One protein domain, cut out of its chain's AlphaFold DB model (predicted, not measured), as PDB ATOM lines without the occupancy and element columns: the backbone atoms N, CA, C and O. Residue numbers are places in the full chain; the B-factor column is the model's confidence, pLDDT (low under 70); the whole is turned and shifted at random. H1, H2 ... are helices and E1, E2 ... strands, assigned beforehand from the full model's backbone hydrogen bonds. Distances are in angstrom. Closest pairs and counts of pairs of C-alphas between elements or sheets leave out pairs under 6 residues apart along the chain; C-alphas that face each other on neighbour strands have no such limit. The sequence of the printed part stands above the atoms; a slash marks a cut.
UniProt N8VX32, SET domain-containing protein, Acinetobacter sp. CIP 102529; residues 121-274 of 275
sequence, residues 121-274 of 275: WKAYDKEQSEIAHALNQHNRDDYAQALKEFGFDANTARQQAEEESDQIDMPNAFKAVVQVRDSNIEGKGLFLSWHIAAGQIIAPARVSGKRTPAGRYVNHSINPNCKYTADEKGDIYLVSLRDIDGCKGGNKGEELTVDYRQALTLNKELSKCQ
ATOM      1  N   TRP A 121     265.925 137.892 315.269       93.81
ATOM      2  CA  TRP A 121     264.849 138.114 314.304       93.81
ATOM      3  C   TRP A 121     265.043 139.412 313.521       93.81
ATOM      4  O   TRP A 121     264.907 139.409 312.305       93.81
ATOM      5  N   LYS A 122     265.367 140.525 314.192       94.62
ATOM      6  CA  LYS A 122     265.574 141.822 313.522       94.62
ATOM      7  C   LYS A 122     266.716 141.765 312.508       94.62
ATOM      8  O   LYS A 122     266.587 142.331 311.428       94.62
ATOM      9  N   ALA A 123     267.820 141.102 312.854       94.69
ATOM     10  CA  ALA A 123     268.951 140.921 311.950       94.69
ATOM     11  C   ALA A 123     268.557 140.077 310.729       94.69
ATOM     12  O   ALA A 123     268.815 140.496 309.604       94.69
ATOM     13  N   TYR A 124     267.872 138.952 310.958       93.94
ATOM     14  CA  TYR A 124     267.352 138.095 309.895       93.94
ATOM     15  C   TYR A 124     266.372 138.844 308.979       93.94
ATOM     16  O   TYR A 124     266.554 138.866 307.768       93.94
ATOM     17  N   ASP A 125     265.362 139.511 309.545       93.81
ATOM     18  CA  ASP A 125     264.345 140.261 308.796       93.81
ATOM     19  C   ASP A 125     264.971 141.382 307.956       93.81
ATOM     20  O   ASP A 125     264.624 141.563 306.789       93.81
ATOM     21  N   LYS A 126     265.967 142.083 308.514       95.62
ATOM     22  CA  LYS A 126     266.730 143.100 307.789       95.62
ATOM     23  C   LYS A 126     267.500 142.504 306.609       95.62
ATOM     24  O   LYS A 126     267.416 143.045 305.512       95.62
ATOM     25  N   GLU A 127     268.223 141.405 306.813       95.69
ATOM     26  CA  GLU A 127     268.961 140.729 305.739       95.69
ATOM     27  C   GLU A 127     268.012 140.252 304.626       95.69
ATOM     28  O   GLU A 127     268.254 140.518 303.448       95.69
ATOM     29  N   GLN A 128     266.885 139.627 304.988       94.00
ATOM     30  CA  GLN A 128     265.868 139.205 304.020       94.00
ATOM     31  C   GLN A 128     265.272 140.396 303.255       94.00
ATOM     32  O   GLN A 128     265.072 140.312 302.041       94.00
ATOM     33  N   SER A 129     265.020 141.516 303.937       95.31
ATOM     34  CA  SER A 129     264.528 142.754 303.324       95.31
ATOM     35  C   SER A 129     265.541 143.351 302.344       95.31
ATOM     36  O   SER A 129     265.163 143.703 301.227       95.31
ATOM     37  N   GLU A 130     266.829 143.398 302.694       97.06
ATOM     38  CA  GLU A 130     267.896 143.894 301.815       97.06
ATOM     39  C   GLU A 130     268.050 143.025 300.555       97.06
ATOM     40  O   GLU A 130     268.121 143.553 299.440       97.06
ATOM     41  N   ILE A 131     268.022 141.695 300.708       96.88
ATOM     42  CA  ILE A 131     268.049 140.749 299.581       96.88
ATOM     43  C   ILE A 131     266.827 140.956 298.684       96.88
ATOM     44  O   ILE A 131     266.966 141.125 297.470       96.88
ATOM     45  N   ALA A 132     265.625 140.983 299.265       96.25
ATOM     46  CA  ALA A 132     264.392 141.201 298.518       96.25
ATOM     47  C   ALA A 132     264.399 142.559 297.800       96.25
ATOM     48  O   ALA A 132     263.947 142.656 296.658       96.25
ATOM     49  N   HIS A 133     264.947 143.603 298.426       97.56
ATOM     50  CA  HIS A 133     265.057 144.919 297.813       97.56
ATOM     51  C   HIS A 133     265.987 144.917 296.603       97.56
ATOM     52  O   HIS A 133     265.631 145.461 295.552       97.56
ATOM     53  N   ALA A 134     267.146 144.265 296.718       97.69
ATOM     54  CA  ALA A 134     268.080 144.099 295.611       97.69
ATOM     55  C   ALA A 134     267.453 143.308 294.451       97.69
ATOM     56  O   ALA A 134     267.558 143.717 293.293       97.69
ATOM     57  N   LEU A 135     266.731 142.222 294.753       97.12
ATOM     58  CA  LEU A 135     266.040 141.414 293.743       97.12
ATOM     59  C   LEU A 135     264.958 142.202 292.995       97.12
ATOM     60  O   LEU A 135     264.744 141.946 291.814       97.12
ATOM     61  N   ASN A 136     264.332 143.196 293.628       97.81
ATOM     62  CA  ASN A 136     263.299 144.046 293.028       97.81
ATOM     63  C   ASN A 136     263.830 145.222 292.185       97.81
ATOM     64  O   ASN A 136     263.040 146.052 291.734       97.81
ATOM     65  N   GLN A 137     265.140 145.300 291.916       97.81
ATOM     66  CA  GLN A 137     265.703 146.376 291.086       97.81
ATOM     67  C   GLN A 137     265.050 146.455 289.700       97.81
ATOM     68  O   GLN A 137     264.721 147.544 289.239       97.81
ATOM     69  N   HIS A 138     264.772 145.307 289.082       97.25
ATOM     70  CA  HIS A 138     264.127 145.245 287.770       97.25
ATOM     71  C   HIS A 138     262.721 145.871 287.753       97.25
ATOM     72  O   HIS A 138     262.345 146.479 286.756       97.25
ATOM     73  N   ASN A 139     261.961 145.776 288.852       97.69
ATOM     74  CA  ASN A 139     260.637 146.394 288.966       97.69
ATOM     75  C   ASN A 139     260.739 147.921 289.059       97.69
ATOM     76  O   ASN A 139     259.960 148.633 288.430       97.69
ATOM     77  N   ARG A 140     261.733 148.445 289.787       96.94
ATOM     78  CA  ARG A 140     262.000 149.893 289.838       96.94
ATOM     79  C   ARG A 140     262.467 150.439 288.487       96.94
ATOM     80  O   ARG A 140     262.046 151.525 288.088       96.94
ATOM     81  N   ASP A 141     263.305 149.683 287.784       96.94
ATOM     82  CA  ASP A 141     263.786 150.055 286.454       96.94
ATOM     83  C   ASP A 141     262.637 150.066 285.427       96.94
ATOM     84  O   ASP A 141     262.514 151.029 284.666       96.94
ATOM     85  N   ASP A 142     261.754 149.055 285.437       97.06
ATOM     86  CA  ASP A 142     260.587 149.021 284.543       97.06
ATOM     87  C   ASP A 142     259.563 150.115 284.879       97.06
ATOM     88  O   ASP A 142     259.042 150.767 283.974       97.06
ATOM     89  N   TYR A 143     259.360 150.421 286.165       94.94
ATOM     90  CA  TYR A 143     258.542 151.561 286.589       94.94
ATOM     91  C   TYR A 143     259.052 152.878 285.986       94.94
ATOM     92  O   TYR A 143     258.282 153.644 285.400       94.94
ATOM     93  N   ALA A 144     260.361 153.133 286.070       94.12
ATOM     94  CA  ALA A 144     260.964 154.330 285.488       94.12
ATOM     95  C   ALA A 144     260.784 154.391 283.961       94.12
ATOM     96  O   ALA A 144     260.704 155.482 283.386       94.12
ATOM     97  N   GLN A 145     260.710 153.238 283.299       94.94
ATOM     98  CA  GLN A 145     260.439 153.139 281.870       94.94
ATOM     99  C   GLN A 145     258.960 153.420 281.552       94.94
ATOM    100  O   GLN A 145     258.676 154.234 280.671       94.94
ATOM    101  N   ALA A 146     258.031 152.849 282.324       92.75
ATOM    102  CA  ALA A 146     256.595 153.087 282.202       92.75
ATOM    103  C   ALA A 146     256.239 154.577 282.365       92.75
ATOM    104  O   ALA A 146     255.437 155.110 281.597       92.75
ATOM    105  N   LEU A 147     256.880 155.287 283.301       91.50
ATOM    106  CA  LEU A 147     256.691 156.735 283.453       91.50
ATOM    107  C   LEU A 147     257.048 157.506 282.174       91.50
ATOM    108  O   LEU A 147     256.267 158.345 281.720       91.50
ATOM    109  N   LYS A 148     258.191 157.184 281.554       92.06
ATOM    110  CA  LYS A 148     258.642 157.832 280.311       92.06
ATOM    111  C   LYS A 148     257.681 157.572 279.154       92.06
ATOM    112  O   LYS A 148     257.386 158.495 278.401       92.06
ATOM    113  N   GLU A 149     257.185 156.345 279.018       92.50
ATOM    114  CA  GLU A 149     256.235 155.965 277.962       92.50
ATOM    115  C   GLU A 149     254.924 156.753 278.041       92.50
ATOM    116  O   GLU A 149     254.354 157.128 277.016       92.50
ATOM    117  N   PHE A 150     254.459 157.038 279.257       88.38
ATOM    118  CA  PHE A 150     253.240 157.809 279.484       88.38
ATOM    119  C   PHE A 150     253.483 159.323 279.566       88.38
ATOM    120  O   PHE A 150     252.519 160.076 279.713       88.38
ATOM    121  N   GLY A 151     254.734 159.771 279.409       88.50
ATOM    122  CA  GLY A 151     255.110 161.184 279.405       88.50
ATOM    123  C   GLY A 151     255.097 161.841 280.786       88.50
ATOM    124  O   GLY A 151     254.986 163.062 280.866       88.50
ATOM    125  N   PHE A 152     255.196 161.055 281.860       86.69
ATOM    126  CA  PHE A 152     255.295 161.564 283.224       86.69
ATOM    127  C   PHE A 152     256.758 161.732 283.634       86.69
ATOM    128  O   PHE A 152     257.581 160.836 283.431       86.69
ATOM    129  N   ASP A 153     257.085 162.853 284.272       87.00
ATOM    130  CA  ASP A 153     258.306 162.941 285.062       87.00
ATOM    131  C   ASP A 153     258.093 162.304 286.447       87.00
ATOM    132  O   ASP A 153     256.992 162.294 287.003       87.00
ATOM    133  N   ALA A 154     259.167 161.752 287.013       81.56
ATOM    134  CA  ALA A 154     259.100 161.023 288.277       81.56
ATOM    135  C   ALA A 154     258.655 161.896 289.461       81.56
ATOM    136  O   ALA A 154     258.015 161.394 290.383       81.56
ATOM    137  N   ASN A 155     258.962 163.197 289.440       83.19
ATOM    138  CA  ASN A 155     258.587 164.097 290.526       83.19
ATOM    139  C   ASN A 155     257.086 164.388 290.503       83.19
ATOM    140  O   ASN A 155     256.446 164.322 291.550       83.19
ATOM    141  N   THR A 156     256.510 164.657 289.333       81.19
ATOM    142  CA  THR A 156     255.067 164.854 289.173       81.19
ATOM    143  C   THR A 156     254.289 163.578 289.466       81.19
ATOM    144  O   THR A 156     253.288 163.648 290.175       81.19
ATOM    145  N   ALA A 157     254.765 162.412 289.017       81.81
ATOM    146  CA  ALA A 157     254.144 161.135 289.373       81.81
ATOM    147  C   ALA A 157     254.113 160.926 290.897       81.81
ATOM    148  O   ALA A 157     253.077 160.560 291.451       81.81
ATOM    149  N   ARG A 158     255.219 161.235 291.592       82.06
ATOM    150  CA  ARG A 158     255.285 161.155 293.056       82.06
ATOM    151  C   ARG A 158     254.348 162.152 293.740       82.06
ATOM    152  O   ARG A 158     253.604 161.753 294.623       82.06
ATOM    153  N   GLN A 159     254.321 163.412 293.302       83.19
ATOM    154  CA  GLN A 159     253.420 164.426 293.866       83.19
ATOM    155  C   GLN A 159     251.945 164.028 293.731       83.19
ATOM    156  O   GLN A 159     251.183 164.171 294.678       83.19
ATOM    157  N   GLN A 160     251.544 163.478 292.581       81.44
ATOM    158  CA  GLN A 160     250.181 162.974 292.383       81.44
ATOM    159  C   GLN A 160     249.877 161.756 293.268       81.44
ATOM    160  O   GLN A 160     248.770 161.618 293.789       81.44
ATOM    161  N   ALA A 161     250.855 160.867 293.461       80.19
ATOM    162  CA  ALA A 161     250.709 159.725 294.355       80.19
ATOM    163  C   ALA A 161     250.573 160.153 295.830       80.19
ATOM    164  O   ALA A 161     249.784 159.555 296.563       80.19
ATOM    165  N   GLU A 162     251.306 161.191 296.237       84.06
ATOM    166  CA  GLU A 162     251.341 161.742 297.599       84.06
ATOM    167  C   GLU A 162     250.174 162.687 297.917       84.06
ATOM    168  O   GLU A 162     249.902 162.925 299.089       84.06
ATOM    169  N   GLU A 163     249.457 163.188 296.909       85.69
ATOM    170  CA  GLU A 163     248.268 164.022 297.093       85.69
ATOM    171  C   GLU A 163     247.157 163.246 297.822       85.69
ATOM    172  O   GLU A 163     246.717 162.186 297.371       85.69
ATOM    173  N   GLU A 164     246.696 163.766 298.962       87.69
ATOM    174  CA  GLU A 164     245.753 163.060 299.847       87.69
ATOM    175  C   GLU A 164     244.295 163.510 299.679       87.69
ATOM    176  O   GLU A 164     243.387 162.883 300.225       87.69
ATOM    177  N   SER A 165     244.037 164.569 298.902       89.06
ATOM    178  CA  SER A 165     242.694 165.151 298.749       89.06
ATOM    179  C   SER A 165     241.663 164.208 298.118       89.06
ATOM    180  O   SER A 165     240.463 164.343 298.380       89.06
ATOM    181  N   ASP A 166     242.108 163.231 297.327       88.75
ATOM    182  CA  ASP A 166     241.262 162.218 296.699       88.75
ATOM    183  C   ASP A 166     241.280 160.871 297.436       88.75
ATOM    184  O   ASP A 166     240.800 159.882 296.885       88.75
ATOM    185  N   GLN A 167     241.794 160.808 298.668       92.50
ATOM    186  CA  GLN A 167     241.943 159.555 299.406       92.50
ATOM    187  C   GLN A 167     240.866 159.344 300.473       92.50
ATOM    188  O   GLN A 167     240.375 160.275 301.114       92.50
ATOM    189  N   ILE A 168     240.495 158.083 300.667       94.94
ATOM    190  CA  ILE A 168     239.637 157.603 301.751       94.94
ATOM    191  C   ILE A 168     240.290 156.405 302.431       94.94
ATOM    192  O   ILE A 168     241.109 155.709 301.834       94.94
ATOM    193  N   ASP A 169     239.893 156.150 303.675       93.81
ATOM    194  CA  ASP A 169     240.324 154.963 304.407       93.81
ATOM    195  C   ASP A 169     239.861 153.671 303.708       93.81
ATOM    196  O   ASP A 169     238.875 153.651 302.960       93.81
ATOM    197  N   MET A 170     240.569 152.572 303.964       95.00
ATOM    198  CA  MET A 170     240.149 151.253 303.505       95.00
ATOM    199  C   MET A 170     238.799 150.905 304.148       95.00
ATOM    200  O   MET A 170     238.682 150.967 305.377       95.00
ATOM    201  N   PRO A 171     237.772 150.495 303.377       93.56
ATOM    202  CA  PRO A 171     236.511 150.091 303.978       93.56
ATOM    203  C   PRO A 171     236.724 148.936 304.963       93.56
ATOM    204  O   PRO A 171     237.473 148.002 304.677       93.56
ATOM    205  N   ASN A 172     236.037 148.977 306.108       88.75
ATOM    206  CA  ASN A 172     236.285 148.068 307.239       88.75
ATOM    207  C   ASN A 172     236.306 146.577 306.861       88.75
ATOM    208  O   ASN A 172     237.103 145.825 307.412       88.75
ATOM    209  N   ALA A 173     235.484 146.160 305.891       89.75
ATOM    210  CA  ALA A 173     235.436 144.779 305.405       89.75
ATOM    211  C   ALA A 173     236.768 144.277 304.808       89.75
ATOM    212  O   ALA A 173     237.003 143.074 304.778       89.75
ATOM    213  N   PHE A 174     237.638 145.183 304.358       92.81
ATOM    214  CA  PHE A 174     238.907 144.865 303.700       92.81
ATOM    215  C   PHE A 174     240.132 145.136 304.577       92.81
ATOM    216  O   PHE A 174     241.225 144.693 304.230       92.81
ATOM    217  N   LYS A 175     239.973 145.796 305.735       89.81
ATOM    218  CA  LYS A 175     241.088 146.060 306.664       89.81
ATOM    219  C   LYS A 175     241.748 144.773 307.161       89.81
ATOM    220  O   LYS A 175     242.956 144.722 307.311       89.81
ATOM    221  N   ALA A 176     240.979 143.706 307.365       88.69
ATOM    222  CA  ALA A 176     241.517 142.392 307.727       88.69
ATOM    223  C   ALA A 176     242.199 141.655 306.558       88.69
ATOM    224  O   ALA A 176     242.921 140.688 306.781       88.69
ATOM    225  N   VAL A 177     241.945 142.077 305.315       92.62
ATOM    226  CA  VAL A 177     242.402 141.390 304.099       92.62
ATOM    227  C   VAL A 177     243.727 141.967 303.618       92.62
ATOM    228  O   VAL A 177     244.626 141.210 303.261       92.62
ATOM    229  N   VAL A 178     243.857 143.294 303.615       94.81
ATOM    230  CA  VAL A 178     245.026 143.997 303.082       94.81
ATOM    231  C   VAL A 178     245.577 145.023 304.053       94.81
ATOM    232  O   VAL A 178     244.838 145.635 304.822       94.81
ATOM    233  N   GLN A 179     246.892 145.210 304.004       93.38
ATOM    234  CA  GLN A 179     247.638 146.003 304.975       93.38
ATOM    235  C   GLN A 179     248.718 146.820 304.278       93.38
ATOM    236  O   GLN A 179     249.410 146.311 303.400       93.38
ATOM    237  N   VAL A 180     248.867 148.084 304.664       95.06
ATOM    238  CA  VAL A 180     249.929 148.947 304.136       95.06
ATOM    239  C   VAL A 180     251.172 148.748 304.988       95.06
ATOM    240  O   VAL A 180     251.129 149.010 306.183       95.06
ATOM    241  N   ARG A 181     252.278 148.297 304.392       95.12
ATOM    242  CA  ARG A 181     253.542 148.051 305.113       95.12
ATOM    243  C   ARG A 181     254.745 148.531 304.322       95.12
ATOM    244  O   ARG A 181     254.614 148.886 303.156       95.12
ATOM    245  N   ASP A 182     255.923 148.547 304.941       95.75
ATOM    246  CA  ASP A 182     257.167 148.842 304.216       95.75
ATOM    247  C   ASP A 182     257.409 147.822 303.105       95.75
ATOM    248  O   ASP A 182     257.429 146.611 303.365       95.75
ATOM    249  N   SER A 183     257.600 148.342 301.893       97.06
ATOM    250  CA  SER A 183     257.839 147.583 300.672       97.06
ATOM    251  C   SER A 183     259.328 147.393 300.418       97.06
ATOM    252  O   SER A 183     260.137 148.300 300.612       97.06
ATOM    253  N   ASN A 184     259.682 146.218 299.896       97.31
ATOM    254  CA  ASN A 184     261.026 145.982 299.377       97.31
ATOM    255  C   ASN A 184     261.167 146.475 297.922       97.31
ATOM    256  O   ASN A 184     262.275 146.524 297.395       97.31
ATOM    257  N   ILE A 185     260.087 146.878 297.253       97.12
ATOM    258  CA  ILE A 185     260.131 147.516 295.933       97.12
ATOM    259  C   ILE A 185     260.449 149.002 296.102       97.12
ATOM    260  O   ILE A 185     261.540 149.427 295.712       97.12
ATOM    261  N   GLU A 186     259.530 149.769 296.687       94.38
ATOM    262  CA  GLU A 186     259.637 151.216 296.902       94.38
ATOM    263  C   GLU A 186     258.660 151.652 298.005       94.38
ATOM    264  O   GLU A 186     257.510 151.216 298.021       94.38
ATOM    265  N   GLY A 187     259.133 152.487 298.938       95.19
ATOM    266  CA  GLY A 187     258.298 153.119 299.960       95.19
ATOM    267  C   GLY A 187     257.405 152.145 300.736       95.19
ATOM    268  O   GLY A 187     257.878 151.265 301.459       95.19
ATOM    269  N   LYS A 188     256.090 152.336 300.604       95.81
ATOM    270  CA  LYS A 188     255.059 151.468 301.184       95.81
ATOM    271  C   LYS A 188     254.435 150.601 300.092       95.81
ATOM    272  O   LYS A 188     254.268 151.045 298.965       95.81
ATOM    273  N   GLY A 189     254.051 149.389 300.469       97.06
ATOM    274  CA  GLY A 189     253.368 148.409 299.636       97.06
ATOM    275  C   GLY A 189     252.037 148.004 300.257       97.06
ATOM    276  O   GLY A 189     251.824 148.187 301.461       97.06
ATOM    277  N   LEU A 190     251.153 147.412 299.458       97.44
ATOM    278  CA  LEU A 190     249.964 146.732 299.960       97.44
ATOM    279  C   LEU A 190     250.245 145.232 300.068       97.44
ATOM    280  O   LEU A 190     250.636 144.607 299.091       97.44
ATOM    281  N   PHE A 191     250.020 144.652 301.237       97.00
ATOM    282  CA  PHE A 191     250.313 143.254 301.531       97.00
ATOM    283  C   PHE A 191     249.042 142.490 301.855       97.00
ATOM    284  O   PHE A 191     248.130 143.019 302.500       97.00
ATOM    285  N   LEU A 192     248.998 141.237 301.419       95.62
ATOM    286  CA  LEU A 192     247.877 140.354 301.680       95.62
ATOM    287  C   LEU A 192     248.009 139.694 303.056       95.62
ATOM    288  O   LEU A 192     249.057 139.169 303.408       95.62
ATOM    289  N   SER A 193     246.924 139.690 303.827       90.88
ATOM    290  CA  SER A 193     246.890 139.070 305.155       90.88
ATOM    291  C   SER A 193     246.433 137.615 305.123       90.88
ATOM    292  O   SER A 193     246.925 136.819 305.911       90.88
ATOM    293  N   TRP A 194     245.554 137.229 304.194       86.31
ATOM    294  CA  TRP A 194     245.024 135.865 304.089       86.31
ATOM    295  C   TRP A 194     245.079 135.341 302.659       86.31
ATOM    296  O   TRP A 194     244.982 136.128 301.729       86.31
ATOM    297  N   HIS A 195     245.187 134.023 302.484       92.56
ATOM    298  CA  HIS A 195     245.214 133.409 301.157       92.56
ATOM    299  C   HIS A 195     243.998 133.814 300.307       92.56
ATOM    300  O   HIS A 195     242.854 133.755 300.770       92.56
ATOM    301  N   ILE A 196     244.254 134.172 299.049       94.50
ATOM    302  CA  ILE A 196     243.241 134.503 298.046       94.50
ATOM    303  C   ILE A 196     243.493 133.690 296.777       94.50
ATOM    304  O   ILE A 196     244.613 133.645 296.268       94.50
ATOM    305  N   ALA A 197     242.424 133.104 296.235       97.19
ATOM    306  CA  ALA A 197     242.475 132.355 294.984       97.19
ATOM    307  C   ALA A 197     242.514 133.288 293.764       97.19
ATOM    308  O   ALA A 197     242.049 134.431 293.818       97.19
ATOM    309  N   ALA A 198     243.015 132.790 292.636       98.12
ATOM    310  CA  ALA A 198     243.047 133.521 291.372       98.12
ATOM    311  C   ALA A 198     241.658 134.047 290.941       98.12
ATOM    312  O   ALA A 198     240.650 133.340 290.999       98.12
ATOM    313  N   GLY A 199     241.612 135.287 290.447       97.81
ATOM    314  CA  GLY A 199     240.404 135.929 289.921       97.81
ATOM    315  C   GLY A 199     239.473 136.538 290.974       97.81
ATOM    316  O   GLY A 199     238.413 137.049 290.611       97.81
ATOM    317  N   GLN A 200     239.837 136.511 292.256       97.62
ATOM    318  CA  GLN A 200     239.033 137.098 293.326       97.62
ATOM    319  C   GLN A 200     239.329 138.589 293.517       97.62
ATOM    320  O   GLN A 200     240.461 139.050 293.363       97.62
ATOM    321  N   ILE A 201     238.292 139.345 293.889       97.12
ATOM    322  CA  ILE A 201     238.433 140.739 294.317       97.12
ATOM    323  C   ILE A 201     239.123 140.754 295.681       97.12
ATOM    324  O   ILE A 201     238.625 140.163 296.636       97.12
ATOM    325  N   ILE A 202     240.244 141.464 295.756       97.44
ATOM    326  CA  ILE A 202     241.046 141.612 296.970       97.44
ATOM    327  C   ILE A 202     240.561 142.815 297.776       97.44
ATOM    328  O   ILE A 202     240.258 142.693 298.958       97.44
ATOM    329  N   ALA A 203     240.498 143.984 297.137       97.62
ATOM    330  CA  ALA A 203     240.103 145.238 297.768       97.62
ATOM    331  C   ALA A 203     239.647 146.259 296.712       97.62
ATOM    332  O   ALA A 203     240.133 146.232 295.576       97.62
ATOM    333  N   PRO A 204     238.742 147.191 297.053       97.69
ATOM    334  CA  PRO A 204     238.462 148.334 296.197       97.69
ATOM    335  C   PRO A 204     239.687 149.244 296.175       97.69
ATOM    336  O   PRO A 204     240.206 149.573 297.234       97.69
ATOM    337  N   ALA A 205     240.133 149.662 294.996       97.31
ATOM    338  CA  ALA A 205     241.213 150.623 294.775       97.31
ATOM    339  C   ALA A 205     240.689 152.060 294.602       97.31
ATOM    340  O   ALA A 205     241.357 153.020 294.989       97.31
ATOM    341  N   ARG A 206     239.475 152.215 294.057       96.44
ATOM    342  CA  ARG A 206     238.757 153.491 293.964       96.44
ATOM    343  C   ARG A 206     237.274 153.272 294.234       96.44
ATOM    344  O   ARG A 206     236.689 152.371 293.645       96.44
ATOM    345  N   VAL A 207     236.686 154.110 295.081       95.56
ATOM    346  CA  VAL A 207     235.252 154.105 295.398       95.56
ATOM    347  C   VAL A 207     234.711 155.520 295.268       95.56
ATOM    348  O   VAL A 207     235.216 156.442 295.910       95.56
ATOM    349  N   SER A 208     233.679 155.702 294.445       93.19
ATOM    350  CA  SER A 208     233.026 156.995 294.205       93.19
ATOM    351  C   SER A 208     234.030 158.099 293.842       93.19
ATOM    352  O   SER A 208     233.994 159.205 294.381       93.19
ATOM    353  N   GLY A 209     234.981 157.766 292.964       90.88
ATOM    354  CA  GLY A 209     236.034 158.672 292.495       90.88
ATOM    355  C   GLY A 209     237.234 158.839 293.435       90.88
ATOM    356  O   GLY A 209     238.235 159.406 293.010       90.88
ATOM    357  N   LYS A 210     237.187 158.317 294.668       93.81
ATOM    358  CA  LYS A 210     238.261 158.468 295.664       93.81
ATOM    359  C   LYS A 210     239.114 157.212 295.796       93.81
ATOM    360  O   LYS A 210     238.577 156.107 295.837       93.81
ATOM    361  N   ARG A 211     240.437 157.365 295.866       95.25
ATOM    362  CA  ARG A 211     241.401 156.274 296.058       95.25
ATOM    363  C   ARG A 211     241.330 155.729 297.481       95.25
ATOM    364  O   ARG A 211     241.263 156.480 298.445       95.25
ATOM    365  N   THR A 212     241.391 154.413 297.609       96.75
ATOM    366  CA  THR A 212     241.645 153.739 298.891       96.75
ATOM    367  C   THR A 212     243.152 153.461 299.024       96.75
ATOM    368  O   THR A 212     243.899 153.664 298.057       96.75
ATOM    369  N   PRO A 213     243.626 152.880 300.143       96.25
ATOM    370  CA  PRO A 213     244.995 152.373 300.223       96.25
ATOM    371  C   PRO A 213     245.381 151.410 299.091       96.25
ATOM    372  O   PRO A 213     246.523 151.447 298.634       96.25
ATOM    373  N   ALA A 214     244.441 150.614 298.564       97.25
ATOM    374  CA  ALA A 214     244.721 149.728 297.436       97.25
ATOM    375  C   ALA A 214     244.874 150.455 296.097       97.25
ATOM    376  O   ALA A 214     245.452 149.889 295.186       97.25
ATOM    377  N   GLY A 215     244.397 151.694 295.964       95.19
ATOM    378  CA  GLY A 215     244.684 152.540 294.801       95.19
ATOM    379  C   GLY A 215     245.926 153.418 294.961       95.19
ATOM    380  O   GLY A 215     246.338 154.051 293.990       95.19
ATOM    381  N   ARG A 216     246.500 153.494 296.171       94.25
ATOM    382  CA  ARG A 216     247.668 154.333 296.493       94.25
ATOM    383  C   ARG A 216     248.966 153.543 296.601       94.25
ATOM    384  O   ARG A 216     249.967 153.981 296.056       94.25
ATOM    385  N   TYR A 217     248.951 152.432 297.336       96.06
ATOM    386  CA  TYR A 217     250.172 151.765 297.807       96.06
ATOM    387  C   TYR A 217     250.488 150.447 297.091       96.06
ATOM    388  O   TYR A 217     251.426 149.755 297.466       96.06
ATOM    389  N   VAL A 218     249.709 150.044 296.086       97.62
ATOM    390  CA  VAL A 218     250.033 148.850 295.292       97.62
ATOM    391  C   VAL A 218     251.138 149.211 294.312       97.62
ATOM    392  O   VAL A 218     250.919 150.017 293.409       97.62
ATOM    393  N   ASN A 219     252.301 148.589 294.482       97.62
ATOM    394  CA  ASN A 219     253.490 148.886 293.700       97.62
ATOM    395  C   ASN A 219     253.460 148.285 292.292       97.62
ATOM    396  O   ASN A 219     252.669 147.395 291.959       97.62
ATOM    397  N   HIS A 220     254.372 148.775 291.457       97.38
ATOM    398  CA  HIS A 220     254.586 148.245 290.122       97.38
ATOM    399  C   HIS A 220     255.410 146.948 290.134       97.38
ATOM    400  O   HIS A 220     256.388 146.831 290.871       97.38
ATOM    401  N   SER A 221     255.057 146.008 289.257       97.88
ATOM    402  CA  SER A 221     255.898 144.865 288.892       97.88
ATOM    403  C   SER A 221     255.764 144.549 287.403       97.88
ATOM    404  O   SER A 221     254.664 144.636 286.851       97.88
ATOM    405  N   ILE A 222     256.863 144.114 286.774       96.44
ATOM    406  CA  ILE A 222     256.850 143.573 285.403       96.44
ATOM    407  C   ILE A 222     256.176 142.190 285.341       96.44
ATOM    408  O   ILE A 222     255.650 141.785 284.308       96.44
ATOM    409  N   ASN A 223     256.154 141.475 286.470       96.62
ATOM    410  CA  ASN A 223     255.456 140.205 286.658       96.62
ATOM    411  C   ASN A 223     254.422 140.371 287.785       96.62
ATOM    412  O   ASN A 223     254.649 139.895 288.903       96.62
ATOM    413  N   PRO A 224     253.326 141.112 287.550       98.06
ATOM    414  CA  PRO A 224     252.377 141.435 288.603       98.06
ATOM    415  C   PRO A 224     251.586 140.203 289.048       98.06
ATOM    416  O   PRO A 224     251.287 139.308 288.255       98.06
ATOM    417  N   ASN A 225     251.197 140.178 290.321       98.56
ATOM    418  CA  ASN A 225     250.270 139.174 290.856       98.56
ATOM    419  C   ASN A 225     248.816 139.667 290.885       98.56
ATOM    420  O   ASN A 225     247.916 138.863 291.123       98.56
ATOM    421  N   CYS A 226     248.571 140.946 290.594       98.62
ATOM    422  CA  CYS A 226     247.243 141.544 290.556       98.62
ATOM    423  C   CYS A 226     247.015 142.376 289.290       98.62
ATOM    424  O   CYS A 226     247.941 142.762 288.576       98.62
ATOM    425  N   LYS A 227     245.750 142.712 289.044       98.38
ATOM    426  CA  LYS A 227     245.333 143.724 288.070       98.38
ATOM    427  C   LYS A 227     244.219 144.591 288.641       98.38
ATOM    428  O   LYS A 227     243.516 144.175 289.561       98.38
ATOM    429  N   TYR A 228     244.019 145.759 288.043       98.31
ATOM    430  CA  TYR A 228     242.828 146.560 288.290       98.31
ATOM    431  C   TYR A 228     241.722 146.239 287.290       98.31
ATOM    432  O   TYR A 228     241.981 146.019 286.106       98.31
ATOM    433  N   THR A 229     240.484 146.253 287.766       97.06
ATOM    434  CA  THR A 229     239.274 146.148 286.946       97.06
ATOM    435  C   THR A 229     238.261 147.181 287.406       97.06
ATOM    436  O   THR A 229     238.146 147.408 288.609       97.06
ATOM    437  N   ALA A 230     237.517 147.778 286.480       96.50
ATOM    438  CA  ALA A 230     236.448 148.714 286.812       96.50
ATOM    439  C   ALA A 230     235.070 148.047 286.739       96.50
ATOM    440  O   ALA A 230     234.873 147.130 285.938       96.50
ATOM    441  N   ASP A 231     234.131 148.511 287.559       94.62
ATOM    442  CA  ASP A 231     232.714 148.172 287.424       94.62
ATOM    443  C   ASP A 231     231.962 149.175 286.523       94.62
ATOM    444  O   ASP A 231     232.532 150.140 286.010       94.62
ATOM    445  N   GLU A 232     230.658 148.957 286.337       91.38
ATOM    446  CA  GLU A 232     229.791 149.829 285.527       91.38
ATOM    447  C   GLU A 232     229.652 151.256 286.089       91.38
ATOM    448  O   GLU A 232     229.261 152.169 285.363       91.38
ATOM    449  N   LYS A 233     229.958 151.464 287.375       90.62
ATOM    450  CA  LYS A 233     229.907 152.771 288.043       90.62
ATOM    451  C   LYS A 233     231.245 153.510 287.975       90.62
ATOM    452  O   LYS A 233     231.309 154.674 288.365       90.62
ATOM    453  N   GLY A 234     232.292 152.858 287.467       91.69
ATOM    454  CA  GLY A 234     233.651 153.391 287.408       91.69
ATOM    455  C   GLY A 234     234.443 153.227 288.707       91.69
ATOM    456  O   GLY A 234     235.530 153.803 288.824       91.69
ATOM    457  N   ASP A 235     233.938 152.447 289.668       95.56
ATOM    458  CA  ASP A 235     234.716 152.029 290.832       95.56
ATOM    459  C   ASP A 235     235.767 151.012 290.383       95.56
ATOM    460  O   ASP A 235     235.519 150.170 289.521       95.56
ATOM    461  N   ILE A 236     236.972 151.110 290.946       97.62
ATOM    462  CA  ILE A 236     238.110 150.273 290.553       97.62
ATOM    463  C   ILE A 236     238.398 149.288 291.672       97.62
ATOM    464  O   ILE A 236     238.500 149.675 292.834       97.62
ATOM    465  N   TYR A 237     238.610 148.029 291.310       98.06
ATOM    466  CA  TYR A 237     238.905 146.926 292.213       98.06
ATOM    467  C   TYR A 237     240.239 146.277 291.857       98.06
ATOM    468  O   TYR A 237     240.565 146.114 290.682       98.06
ATOM    469  N   LEU A 238     241.001 145.904 292.881       98.50
ATOM    470  CA  LEU A 238     242.197 145.078 292.765       98.50
ATOM    471  C   LEU A 238     241.781 143.602 292.743       98.50
ATOM    472  O   LEU A 238     241.064 143.148 293.637       98.50
ATOM    473  N   VAL A 239     242.231 142.860 291.734       98.38
ATOM    474  CA  VAL A 239     241.869 141.457 291.493       98.38
ATOM    475  C   VAL A 239     243.129 140.613 291.343       98.38
ATOM    476  O   VAL A 239     244.062 141.018 290.647       98.38
ATOM    477  N   SER A 240     243.151 139.433 291.959       98.50
ATOM    478  CA  SER A 240     244.269 138.489 291.870       98.50
ATOM    479  C   SER A 240     244.392 137.868 290.466       98.50
ATOM    480  O   SER A 240     243.402 137.486 289.837       98.50
ATOM    481  N   LEU A 241     245.620 137.746 289.955       98.44
ATOM    482  CA  LEU A 241     245.937 137.062 288.687       98.44
ATOM    483  C   LEU A 241     246.290 135.583 288.879       98.44
ATOM    484  O   LEU A 241     246.188 134.793 287.943       98.44
ATOM    485  N   ARG A 242     246.710 135.223 290.089       97.94
ATOM    486  CA  ARG A 242     247.051 133.871 290.536       97.94
ATOM    487  C   ARG A 242     246.621 133.704 291.988       97.94
ATOM    488  O   ARG A 242     246.161 134.668 292.594       97.94
ATOM    489  N   ASP A 243     246.817 132.519 292.540       97.69
ATOM    490  CA  ASP A 243     246.732 132.328 293.985       97.69
ATOM    491  C   ASP A 243     247.837 133.146 294.670       97.69
ATOM    492  O   ASP A 243     248.977 133.194 294.185       97.69
ATOM    493  N   ILE A 244     247.485 133.834 295.755       96.62
ATOM    494  CA  ILE A 244     248.384 134.698 296.526       96.62
ATOM    495  C   ILE A 244     248.243 134.329 297.995       96.62
ATOM    496  O   ILE A 244     247.131 134.275 298.526       96.62
ATOM    497  N   ASP A 245     249.368 134.100 298.653       93.69
ATOM    498  CA  ASP A 245     249.409 133.767 300.062       93.69
ATOM    499  C   ASP A 245     249.476 135.008 300.955       93.69
ATOM    500  O   ASP A 245     250.098 136.028 300.646       93.69
ATOM    501  N   GLY A 246     248.817 134.893 302.108       92.44
ATOM    502  CA  GLY A 246     248.822 135.908 303.149       92.44
ATOM    503  C   GLY A 246     250.003 135.792 304.113       92.44
ATOM    504  O   GLY A 246     251.034 135.180 303.816       92.44
ATOM    505  N   CYS A 247     249.825 136.350 305.307       90.62
ATOM    506  CA  CYS A 247     250.789 136.260 306.395       90.62
ATOM    507  C   CYS A 247     251.014 134.792 306.812       90.62
ATOM    508  O   CYS A 247     250.073 134.019 306.978       90.62
ATOM    509  N   LYS A 248     252.274 134.428 307.044       90.00
ATOM    510  CA  LYS A 248     252.784 133.145 307.535       90.00
ATOM    511  C   LYS A 248     253.790 133.410 308.656       90.00
ATOM    512  O   LYS A 248     254.848 134.009 308.451       90.00
ATOM    513  N   GLY A 249     253.485 132.953 309.865       87.06
ATOM    514  CA  GLY A 249     254.354 133.149 311.025       87.06
ATOM    515  C   GLY A 249     254.586 134.635 311.319       87.06
ATOM    516  O   GLY A 249     253.643 135.344 311.655       87.06
ATOM    517  N   GLY A 250     255.840 135.089 311.250       83.75
ATOM    518  CA  GLY A 250     256.232 136.486 311.494       83.75
ATOM    519  C   GLY A 250     256.373 137.356 310.238       83.75
ATOM    520  O   GLY A 250     256.815 138.495 310.357       83.75
ATOM    521  N   ASN A 251     256.068 136.835 309.044       87.88
ATOM    522  CA  ASN A 251     256.229 137.583 307.796       87.88
ATOM    523  C   ASN A 251     255.029 138.525 307.515       87.88
ATOM    524  O   ASN A 251     253.985 138.452 308.162       87.88
ATOM    525  N   LYS A 252     255.184 139.402 306.516       90.00
ATOM    526  CA  LYS A 252     254.192 140.426 306.136       90.00
ATOM    527  C   LYS A 252     253.093 139.931 305.180       90.00
ATOM    528  O   LYS A 252     252.184 140.700 304.885       90.00
ATOM    529  N   GLY A 253     253.200 138.696 304.685       92.81
ATOM    530  CA  GLY A 253     252.452 138.193 303.526       92.81
ATOM    531  C   GLY A 253     253.062 138.598 302.181       92.81
ATOM    532  O   GLY A 253     254.100 139.263 302.139       92.81
ATOM    533  N   GLU A 254     252.460 138.161 301.070       96.06
ATOM    534  CA  GLU A 254     252.913 138.567 299.734       96.06
ATOM    535  C   GLU A 254     252.549 140.034 299.436       96.06
ATOM    536  O   GLU A 254     251.435 140.489 299.718       96.06
ATOM    537  N   GLU A 255     253.486 140.774 298.833       97.75
ATOM    538  CA  GLU A 255     253.233 142.131 298.336       97.75
ATOM    539  C   GLU A 255     252.378 142.076 297.065       97.75
ATOM    540  O   GLU A 255     252.671 141.344 296.113       97.75
ATOM    541  N   LEU A 256     251.310 142.862 297.043       98.38
ATOM    542  CA  LEU A 256     250.394 142.995 295.924       98.38
ATOM    543  C   LEU A 256     250.954 144.020 294.941       98.38
ATOM    544  O   LEU A 256     251.289 145.146 295.314       98.38
ATOM    545  N   THR A 257     251.045 143.625 293.675       98.62
ATOM    546  CA  THR A 257     251.651 144.430 292.611       98.62
ATOM    547  C   THR A 257     250.823 144.400 291.336       98.62
ATOM    548  O   THR A 257     250.151 143.410 291.033       98.62
ATOM    549  N   VAL A 258     250.890 145.485 290.564       98.50
ATOM    550  CA  VAL A 258     250.210 145.632 289.267       98.50
ATOM    551  C   VAL A 258     251.171 146.105 288.175       98.50
ATOM    552  O   VAL A 258     252.217 146.700 288.436       98.50
ATOM    553  N   ASP A 259     250.792 145.906 286.917       97.69
ATOM    554  CA  ASP A 259     251.435 146.593 285.799       97.69
ATOM    555  C   ASP A 259     250.853 148.013 285.668       97.69
ATOM    556  O   ASP A 259     249.660 148.203 285.406       97.69
ATOM    557  N   TYR A 260     251.698 149.031 285.841       95.44
ATOM    558  CA  TYR A 260     251.267 150.427 285.800       95.44
ATOM    559  C   TYR A 260     250.834 150.856 284.402       95.44
ATOM    560  O   TYR A 260     249.969 151.722 284.284       95.44
ATOM    561  N   ARG A 261     251.335 150.225 283.336       94.81
ATOM    562  CA  ARG A 261     250.879 150.520 281.972       94.81
ATOM    563  C   ARG A 261     249.408 150.143 281.807       94.81
ATOM    564  O   ARG A 261     248.626 150.918 281.253       94.81
ATOM    565  N   GLN A 262     249.011 148.997 282.362       94.19
ATOM    566  CA  GLN A 262     247.617 148.548 282.383       94.19
ATOM    567  C   GLN A 262     246.760 149.458 283.271       94.19
ATOM    568  O   GLN A 262     245.696 149.905 282.846       94.19
ATOM    569  N   ALA A 263     247.250 149.813 284.463       92.31
ATOM    570  CA  ALA A 263     246.547 150.709 285.381       92.31
ATOM    571  C   ALA A 263     246.303 152.112 284.785       92.31
ATOM    572  O   ALA A 263     245.208 152.668 284.900       92.31
ATOM    573  N   LEU A 264     247.308 152.694 284.128       90.50
ATOM    574  CA  LEU A 264     247.206 154.005 283.484       90.50
ATOM    575  C   LEU A 264     246.290 153.964 282.256       90.50
ATOM    576  O   LEU A 264     245.548 154.916 282.015       90.50
ATOM    577  N   THR A 265     246.308 152.866 281.499       92.44
ATOM    578  CA  THR A 265     245.393 152.659 280.365       92.44
ATOM    579  C   THR A 265     243.943 152.603 280.832       92.44
ATOM    580  O   THR A 265     243.120 153.358 280.321       92.44
ATOM    581  N   LEU A 266     243.656 151.814 281.873       91.50
ATOM    582  CA  LEU A 266     242.321 151.723 282.466       91.50
ATOM    583  C   LEU A 266     241.806 153.095 282.925       91.50
ATOM    584  O   LEU A 266     240.671 153.467 282.639       91.50
ATOM    585  N   ASN A 267     242.647 153.884 283.598       86.44
ATOM    586  CA  ASN A 267     242.259 155.233 284.020       86.44
ATOM    587  C   ASN A 267     241.934 156.146 282.828       86.44
ATOM    588  O   ASN A 267     240.937 156.861 282.872       86.44
ATOM    589  N   LYS A 268     242.729 156.097 281.749       86.19
ATOM    590  CA  LYS A 268     242.464 156.874 280.525       86.19
ATOM    591  C   LYS A 268     241.142 156.482 279.861       86.19
ATOM    592  O   LYS A 268     240.473 157.350 279.309       86.19
ATOM    593  N   GLU A 269     240.782 155.201 279.874       87.44
ATOM    594  CA  GLU A 269     239.505 154.717 279.333       87.44
ATOM    595  C   GLU A 269     238.321 155.220 280.161       87.44
ATOM    596  O   GLU A 269     237.369 155.759 279.600       87.44
ATOM    597  N   LEU A 270     238.417 155.143 281.491       83.69
ATOM    598  CA  LEU A 270     237.374 155.636 282.391       83.69
ATOM    599  C   LEU A 270     237.153 157.147 282.267       83.69
ATOM    600  O   LEU A 270     236.008 157.587 282.275       83.69
ATOM    601  N   SER A 271     238.218 157.938 282.096       78.62
ATOM    602  CA  SER A 271     238.089 159.386 281.887       78.62
ATOM    603  C   SER A 271     237.375 159.743 280.579       78.62
ATOM    604  O   SER A 271     236.652 160.729 280.548       78.62
ATOM    605  N   LYS A 272     237.530 158.942 279.516       72.00
ATOM    606  CA  LYS A 272     236.853 159.174 278.223       72.00
ATOM    607  C   LYS A 272     235.371 158.808 278.236       72.00
ATOM    608  O   LYS A 272     234.616 159.354 277.448       72.00
ATOM    609  N   CYS A 273     234.961 157.868 279.085       60.44
ATOM    610  CA  CYS A 273     233.558 157.460 279.214       60.44
ATOM    611  C   CYS A 273     232.727 158.413 280.094       60.44
ATOM    612  O   CYS A 273     231.515 158.238 280.190       60.44
ATOM    613  N   GLN A 274     233.372 159.371 280.767       54.16
ATOM    614  CA  GLN A 274     232.732 160.376 281.624       54.16
ATOM    615  C   GLN A 274     232.526 161.734 280.920       54.16
ATOM    616  O   GLN A 274     231.941 162.634 281.525       54.16
TER     617      GLN A 274
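This is residues 121 to 274 of the 275 residues of the protein "SET domain-containing protein" of Acinetobacter sp. CIP 102529 (UniProt N8VX32). Two small three-stranded sheets make a crossed sandwich at the core, E1-E2-E6 facing E3-E5-E4, with the short helix H5 packed on both. H6 packs on E4, while H1 and H2 follow each other along one side, H1 apart from both sheets. The printed part has 154 residues in the order H1 H2 H3 H4 E1 E2 E3 H5 E4 E5 E6 H6; both sheets are antiparallel and the class is mixed, helices and strands. It is compact, with a radius of gyration of the C-alphas of 15.4 A and spans of 51 by 35 by 28 A.

One sheet runs E3, residues 201 to 207, E5, 236 to 240, and E4, 226 to 230; N 202 and O 238 are 2.8 A apart, N 227 and O 239 2.9 A. E4 and E5 form a hairpin. The other runs E1, residues 178 to 182, E2, 188 to 192, and E6, 255 to 258; E1 and E2 form a hairpin with N 179 and O 191 at 2.9 A, and N 256 and O 190 are 2.8 A apart. The two sheets form a sandwich, face to face, their strands at 78 degrees. H5, residues 213 to 216, is on both sheets, over E3 at a height of 7.7 A; E3, H5 and E4 form a split strand-helix-strand unit, with E5 between the strands and a right-handed crossover. H6, residues 260 to 272, on one face of the sheet E3 E5 E4, makes two layers with it; the closest C-alphas of H6 and E4, Ala 263 and Tyr 228, are 6.3 A apart. H2, residues 137 to 149, only just touches H6, with 3 pairs of C-alphas within 8 A, the closest Ala 146 and Arg 261 at 6.3 A. H2 and H3, residues 154 to 162, only just touch, only at the corner, with 3 such pairs, the closest Leu 147 and Ala 154 at 6.9 A. H1, residues 121 to 135, and H2 meet only through their link. H4, residues 172 to 175, only grazes the sheet E3 E5 E4. Every O i to N i+4 pair is within hydrogen-bond range in H1, H3 and H6, and 8 of 9 in H2; H4 and H5 are too short for one.

H1 spans 20.9 A from C-alpha 121 at (264.849, 138.114, 314.304), H2 18.8 A, and E3 13.8 A. H6 spans 18.5 A to C-alpha 272 at (236.853, 159.174, 278.223).

The C-alphas of Ala 123 and Gln 274, the two farthest apart, are 51.1 A apart. The printed part has no cut; the link E5 to E6, residues 241 to 254, is long. Residues 273 to 274 are under 70 in pLDDT.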